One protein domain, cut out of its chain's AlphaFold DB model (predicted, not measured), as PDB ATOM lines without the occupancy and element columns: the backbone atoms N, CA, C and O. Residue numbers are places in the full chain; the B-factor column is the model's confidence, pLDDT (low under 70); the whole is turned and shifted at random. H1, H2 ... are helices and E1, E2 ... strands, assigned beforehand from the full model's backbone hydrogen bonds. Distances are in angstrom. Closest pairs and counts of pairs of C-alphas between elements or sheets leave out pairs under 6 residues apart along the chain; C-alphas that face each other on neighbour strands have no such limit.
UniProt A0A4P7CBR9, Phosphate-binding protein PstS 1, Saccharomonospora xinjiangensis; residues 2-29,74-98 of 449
ATOM      1  N   VAL A   2      61.025-110.609 165.156       74.00
ATOM      2  CA  VAL A   2      59.656-110.125 165.404       74.00
ATOM      3  C   VAL A   2      59.674-109.190 166.611       74.00
ATOM      4  O   VAL A   2      60.017-109.603 167.712       74.00
ATOM      5  N   TRP A   3      59.283-107.935 166.405       75.75
ATOM      6  CA  TRP A   3      59.132-106.953 167.482       75.75
ATOM      7  C   TRP A   3      57.761-107.055 168.145       75.75
ATOM      8  O   TRP A   3      57.642-107.030 169.365       75.75
ATOM      9  N   ASN A   4      56.708-107.159 167.332       78.38
ATOM     10  CA  ASN A   4      55.335-107.238 167.812       78.38
ATOM     11  C   ASN A   4      54.444-107.923 166.768       78.38
ATOM     12  O   ASN A   4      54.742-107.906 165.576       78.38
ATOM     13  N   ALA A   5      53.325-108.487 167.198       82.38
ATOM     14  CA  ALA A   5      52.293-109.009 166.322       82.38
ATOM     15  C   ALA A   5      50.913-108.824 166.949       82.38
ATOM     16  O   ALA A   5      50.737-108.965 168.157       82.38
ATOM     17  N   ARG A   6      49.915-108.513 166.118       83.94
ATOM     18  CA  ARG A   6      48.529-108.345 166.563       83.94
ATOM     19  C   ARG A   6      47.525-108.825 165.527       83.94
ATOM     20  O   ARG A   6      47.743-108.715 164.323       83.94
ATOM     21  N   ILE A   7      46.381-109.273 166.029       84.06
ATOM     22  CA  ILE A   7      45.193-109.570 165.229       84.06
ATOM     23  C   ILE A   7      44.407-108.274 165.013       84.06
ATOM     24  O   ILE A   7      44.031-107.609 165.983       84.06
ATOM     25  N   SER A   8      44.161-107.935 163.751       79.38
ATOM     26  CA  SER A   8      43.334-106.814 163.305       79.38
ATOM     27  C   SER A   8      42.171-107.323 162.455       79.38
ATOM     28  O   SER A   8      42.275-108.374 161.829       79.38
ATOM     29  N   GLU A   9      41.072-106.570 162.438       77.88
ATOM     30  CA  GLU A   9      39.955-106.760 161.497       77.88
ATOM     31  C   GLU A   9      39.470-108.221 161.337       77.88
ATOM     32  O   GLU A   9      39.430-108.735 160.216       77.88
ATOM     33  N   PRO A  10      39.121-108.945 162.421       83.06
ATOM     34  CA  PRO A  10      38.434-110.214 162.247       83.06
ATOM     35  C   PRO A  10      37.031-109.948 161.685       83.06
ATOM     36  O   PRO A  10      36.269-109.163 162.237       83.06
ATOM     37  N   SER A  11      36.683-110.638 160.602       81.31
ATOM     38  CA  SER A  11      35.340-110.631 159.994       81.31
ATOM     39  C   SER A  11      34.218-111.020 160.967       81.31
ATOM     40  O   SER A  11      33.077-110.613 160.776       81.31
ATOM     41  N   VAL A  12      34.543-111.775 162.025       82.69
ATOM     42  CA  VAL A  12      33.631-112.155 163.110       82.69
ATOM     43  C   VAL A  12      34.243-111.739 164.448       82.69
ATOM     44  O   VAL A  12      35.302-112.230 164.846       82.69
ATOM     45  N   GLU A  13      33.571-110.849 165.175       78.19
ATOM     46  CA  GLU A  13      34.126-110.218 166.382       78.19
ATOM     47  C   GLU A  13      34.359-111.219 167.535       78.19
ATOM     48  O   GLU A  13      35.340-111.110 168.275       78.19
ATOM     49  N   SER A  14      33.542-112.275 167.638       77.62
ATOM     50  CA  SER A  14      33.704-113.341 168.643       77.62
ATOM     51  C   SER A  14      35.010-114.138 168.480       77.62
ATOM     52  O   SER A  14      35.526-114.697 169.454       77.62
ATOM     53  N   HIS A  15      35.615-114.136 167.284       78.38
ATOM     54  CA  HIS A  15      36.913-114.765 167.035       78.38
ATOM     55  C   HIS A  15      38.083-113.946 167.586       78.38
ATOM     56  O   HIS A  15      39.133-114.520 167.876       78.38
ATOM     57  N   ARG A  16      37.913-112.637 167.834       80.56
ATOM     58  CA  ARG A  16      38.997-111.760 168.306       80.56
ATOM     59  C   ARG A  16      39.630-112.260 169.603       80.56
ATOM     60  O   ARG A  16      40.855-112.272 169.716       80.56
ATOM     61  N   LYS A  17      38.820-112.685 170.580       79.62
ATOM     62  CA  LYS A  17      39.316-113.154 171.887       79.62
ATOM     63  C   LYS A  17      40.112-114.455 171.752       79.62
ATOM     64  O   LYS A  17      41.210-114.546 172.291       79.62
ATOM     65  N   ARG A  18      39.601-115.415 170.972       80.25
ATOM     66  CA  ARG A  18      40.257-116.709 170.716       80.25
ATOM     67  C   ARG A  18      41.557-116.548 169.922       80.25
ATOM     68  O   ARG A  18      42.572-117.113 170.311       80.25
ATOM     69  N   LEU A  19      41.545-115.732 168.866       82.12
ATOM     70  CA  LEU A  19      42.726-115.461 168.040       82.12
ATOM     71  C   LEU A  19      43.820-114.728 168.826       82.12
ATOM     72  O   LEU A  19      44.993-115.043 168.664       82.12
ATOM     73  N   LYS A  20      43.452-113.790 169.712       80.88
ATOM     74  CA  LYS A  20      44.412-113.139 170.618       80.88
ATOM     75  C   LYS A  20      45.006-114.115 171.637       80.88
ATOM     76  O   LYS A  20      46.196-114.037 171.897       80.88
ATOM     77  N   GLN A  21      44.201-115.019 172.197       82.06
ATOM     78  CA  GLN A  21      44.673-116.024 173.160       82.06
ATOM     79  C   GLN A  21      45.572-117.093 172.525       82.06
ATOM     80  O   GLN A  21      46.426-117.641 173.209       82.06
ATOM     81  N   GLY A  22      45.382-117.395 171.238       81.19
ATOM     82  CA  GLY A  22      46.191-118.372 170.508       81.19
ATOM     83  C   GLY A  22      47.459-117.810 169.860       81.19
ATOM     84  O   GLY A  22      48.178-118.587 169.234       81.19
ATOM     85  N   LEU A  23      47.708-116.496 169.945       84.62
ATOM     86  CA  LEU A  23      48.875-115.836 169.354       84.62
ATOM     87  C   LEU A  23      50.079-115.949 170.297       84.62
ATOM     88  O   LEU A  23      50.117-115.310 171.345       84.62
ATOM     89  N   GLU A  24      51.072-116.738 169.902       83.12
ATOM     90  CA  GLU A  24      52.280-117.010 170.683       83.12
ATOM     91  C   GLU A  24      53.527-116.556 169.917       83.12
ATOM     92  O   GLU A  24      53.654-116.813 168.719       83.12
ATOM     93  N   PHE A  25      54.472-115.916 170.606       81.00
ATOM     94  CA  PHE A  25      55.802-115.623 170.067       81.00
ATOM     95  C   PHE A  25      56.753-116.771 170.417       81.00
ATOM     96  O   PHE A  25      56.630-117.354 171.490       81.00
ATOM     97  N   PHE A  26      57.690-117.101 169.527       79.06
ATOM     98  CA  PHE A  26      58.676-118.161 169.770       79.06
ATOM     99  C   PHE A  26      60.088-117.756 169.323       79.06
ATOM    100  O   PHE A  26      60.263-116.903 168.443       79.06
ATOM    101  N   THR A  27      61.104-118.377 169.925       74.88
ATOM    102  CA  THR A  27      62.524-118.267 169.544       74.88
ATOM    103  C   THR A  27      62.979-119.550 168.833       74.88
ATOM    104  O   THR A  27      62.312-120.580 168.929       74.88
ATOM    105  N   ARG A  28      64.074-119.509 168.053       64.12
ATOM    106  CA  ARG A  28      64.570-120.695 167.314       64.12
ATOM    107  C   ARG A  28      64.996-121.854 168.232       64.12
ATOM    108  O   ARG A  28      64.924-122.996 167.792       64.12
ATOM    109  N   ASP A  29      65.354-121.557 169.481       55.31
ATOM    110  CA  ASP A  29      65.921-122.518 170.439       55.31
ATOM    111  C   ASP A  29      64.892-123.173 171.377       55.31
ATOM    112  O   ASP A  29      65.263-123.990 172.219       55.31
ATOM    113  N   HIS A  74      61.752-114.829 167.136       75.94
ATOM    114  CA  HIS A  74      62.085-115.239 165.769       75.94
ATOM    115  C   HIS A  74      60.846-115.457 164.899       75.94
ATOM    116  O   HIS A  74      60.929-115.360 163.677       75.94
ATOM    117  N   GLY A  75      59.693-115.714 165.512       77.56
ATOM    118  CA  GLY A  75      58.452-115.928 164.790       77.56
ATOM    119  C   GLY A  75      57.230-115.846 165.688       77.56
ATOM    120  O   GLY A  75      57.326-115.689 166.906       77.56
ATOM    121  N   VAL A  76      56.069-115.956 165.050       79.25
ATOM    122  CA  VAL A  76      54.763-115.969 165.707       79.25
ATOM    123  C   VAL A  76      53.996-117.191 165.241       79.25
ATOM    124  O   VAL A  76      54.039-117.548 164.063       79.25
ATOM    125  N   ARG A  77      53.299-117.844 166.161       81.38
ATOM    126  CA  ARG A  77      52.444-118.996 165.900       81.38
ATOM    127  C   ARG A  77      51.028-118.684 166.355       81.38
ATOM    128  O   ARG A  77      50.821-118.060 167.387       81.38
ATOM    129  N   LEU A  78      50.058-119.162 165.585       77.69
ATOM    130  CA  LEU A  78      48.653-119.164 165.971       77.69
ATOM    131  C   LEU A  78      48.212-120.596 166.253       77.69
ATOM    132  O   LEU A  78      48.276-121.449 165.368       77.69
ATOM    133  N   ARG A  79      47.768-120.867 167.482       75.88
ATOM    134  CA  ARG A  79      47.174-122.156 167.853       75.88
ATOM    135  C   ARG A  79      45.658-122.130 167.709       75.88
ATOM    136  O   ARG A  79      45.024-121.097 167.902       75.88
ATOM    137  N   ASN A  80      45.082-123.303 167.436       68.56
ATOM    138  CA  ASN A  80      43.635-123.538 167.423       68.56
ATOM    139  C   ASN A  80      42.864-122.616 166.457       68.56
ATOM    140  O   ASN A  80      41.787-122.111 166.787       68.56
ATOM    141  N   LEU A  81      43.426-122.398 165.262       71.50
ATOM    142  CA  LEU A  81      42.789-121.634 164.194       71.50
ATOM    143  C   LEU A  81      41.723-122.486 163.492       71.50
ATOM    144  O   LEU A  81      42.041-123.501 162.879       71.50
ATOM    145  N   ALA A  82      40.472-122.033 163.543       73.88
ATOM    146  CA  ALA A  82      39.377-122.564 162.740       73.88
ATOM    147  C   ALA A  82      38.551-121.385 162.215       73.88
ATOM    148  O   ALA A  82      38.098-120.560 163.006       73.88
ATOM    149  N   LEU A  83      38.396-121.304 160.893       74.44
ATOM    150  CA  LEU A  83      37.599-120.293 160.197       74.44
ATOM    151  C   LEU A  83      36.621-120.993 159.252       74.44
ATOM    152  O   LEU A  83      36.966-122.014 158.655       74.44
ATOM    153  N   GLN A  84      35.424-120.437 159.104       79.81
ATOM    154  CA  GLN A  84      34.430-120.879 158.125       79.81
ATOM    155  C   GLN A  84      34.634-120.191 156.766       79.81
ATOM    156  O   GLN A  84      35.416-119.250 156.607       79.81
ATOM    157  N   ARG A  85      33.906-120.656 155.744       76.75
ATOM    158  CA  ARG A  85      33.937-120.051 154.404       76.75
ATOM    159  C   ARG A  85      33.561-118.563 154.491       76.75
ATOM    160  O   ARG A  85      32.515-118.235 155.035       76.75
ATOM    161  N   ARG A  86      34.377-117.696 153.872       75.94
ATOM    162  CA  ARG A  86      34.276-116.215 153.872       75.94
ATOM    163  C   ARG A  86      34.662-115.509 155.175       75.94
ATOM    164  O   ARG A  86      34.618-114.283 155.208       75.94
ATOM    165  N   GLU A  87      35.111-116.230 156.194       85.38
ATOM    166  CA  GLU A  87      35.713-115.597 157.362       85.38
ATOM    167  C   GLU A  87      37.198-115.311 157.114       85.38
ATOM    168  O   GLU A  87      37.947-116.142 156.600       85.38
ATOM    169  N   ALA A  88      37.628-114.116 157.495       83.06
ATOM    170  CA  ALA A  88      39.006-113.659 157.423       83.06
ATOM    171  C   ALA A  88      39.386-112.862 158.677       83.06
ATOM    172  O   ALA A  88      38.526-112.377 159.416       83.06
ATOM    173  N   PHE A  89      40.686-112.716 158.905       84.75
ATOM    174  CA  PHE A  89      41.266-111.750 159.833       84.75
ATOM    175  C   PHE A  89      42.603-111.278 159.262       84.75
ATOM    176  O   PHE A  89      43.200-111.963 158.429       84.75
ATOM    177  N   LYS A  90      43.097-110.135 159.732       83.50
ATOM    178  CA  LYS A  90      44.430-109.642 159.384       83.50
ATOM    179  C   LYS A  90      45.404-109.911 160.524       83.50
ATOM    180  O   LYS A  90      45.156-109.534 161.670       83.50
ATOM    181  N   LEU A  91      46.533-110.543 160.214       82.56
ATOM    182  CA  LEU A  91      47.666-110.650 161.131       82.56
ATOM    183  C   LEU A  91      48.690-109.582 160.763       82.56
ATOM    184  O   LEU A  91      49.293-109.631 159.695       82.56
ATOM    185  N   VAL A  92      48.897-108.624 161.660       81.25
ATOM    186  CA  VAL A  92      49.906-107.579 161.483       81.25
ATOM    187  C   VAL A  92      51.131-107.966 162.293       81.25
ATOM    188  O   VAL A  92      51.045-108.038 163.518       81.25
ATOM    189  N   VAL A  93      52.260-108.197 161.620       79.00
ATOM    190  CA  VAL A  93      53.547-108.529 162.248       79.00
ATOM    191  C   VAL A  93      54.541-107.400 161.992       79.00
ATOM    192  O   VAL A  93      54.861-107.075 160.848       79.00
ATOM    193  N   VAL A  94      55.033-106.800 163.071       77.81
ATOM    194  CA  VAL A  94      56.083-105.782 163.066       77.81
ATOM    195  C   VAL A  94      57.416-106.492 163.233       77.81
ATOM    196  O   VAL A  94      57.639-107.185 164.228       77.81
ATOM    197  N   LEU A  95      58.297-106.323 162.253       76.75
ATOM    198  CA  LEU A  95      59.651-106.860 162.303       76.75
ATOM    199  C   LEU A  95      60.624-105.744 162.679       76.75
ATOM    200  O   LEU A  95      60.461-104.615 162.225       76.75
ATOM    201  N   ARG A  96      61.620-106.086 163.494       71.19
ATOM    202  CA  ARG A  96      62.806-105.273 163.762       71.19
ATOM    203  C   ARG A  96      64.002-105.918 163.067       71.19
ATOM    204  O   ARG A  96      64.130-107.150 163.086       71.19
ATOM    205  N   GLU A  97      64.841-105.101 162.451       70.00
ATOM    206  CA  GLU A  97      66.098-105.547 161.852       70.00
ATOM    207  C   GLU A  97      67.059-106.060 162.938       70.00
ATOM    208  O   GLU A  97      67.067-105.516 164.045       70.00
ATOM    209  N   PRO A  98      67.789-107.162 162.693       64.06
ATOM    210  CA  PRO A  98      68.860-107.592 163.587       64.06
ATOM    211  C   PRO A  98      69.941-106.509 163.690       64.06
ATOM    212  O   PRO A  98      70.259-105.880 162.685       64.06
TER     213      PRO A  98
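AT A GLANCE: This is residues 2 to 29 and 74 to 98 of the 449 residues of the protein "Phosphate-binding protein PstS 1" of Saccharomonospora xinjiangensis (UniProt A0A4P7CBR9). Two antiparallel two-stranded ribbons, E1 with E4 and E2 with E3, run along the long axis, loosely one over the other, with the short helix H1 and the loop of residues 79 to 89 towards one end. The 53 printed residues have one named helix and four named strands, in the order E1, H1, E2, E3, E4; the class is mixed. The whole is only just loose, close to compact, with a radius of gyration of the C-alphas of 12.2 A, spanning 37 by 19 by 17 A.

IN THESE COORDINATES: E1, residues 2 to 8, begins at C-alpha (59.656, -110.125, 165.404) and is 16.8 A long. E4, residues 90 to 95, 15.7 A, ends at C-alpha (59.651, -106.860, 162.303). E2 is residues 23 to 26, E3 75 to 78, H1 15 to 21.

HOW THE PARTS SIT: Within hydrogen-bond range are N 6 and O 92 of E1 and E4, 2.9 A, and N 77 and O 24 of E3 and E2, 2.8 A. The closest C-alphas of E1 and E3, Val 2 and Gly 75, are 6.0 A apart; those of E1 and H1, Ile 7 and Lys 20, 6.5 A. In H1 every O i to N i+4 pair is within range.

THE WHOLE: Residues 30 to 73 are cut out, a 9.5 A gap between C-alphas 29 and 74. The link E3 to E4 is long. Residues 28, 29, 80 and 98 have pLDDT under 70.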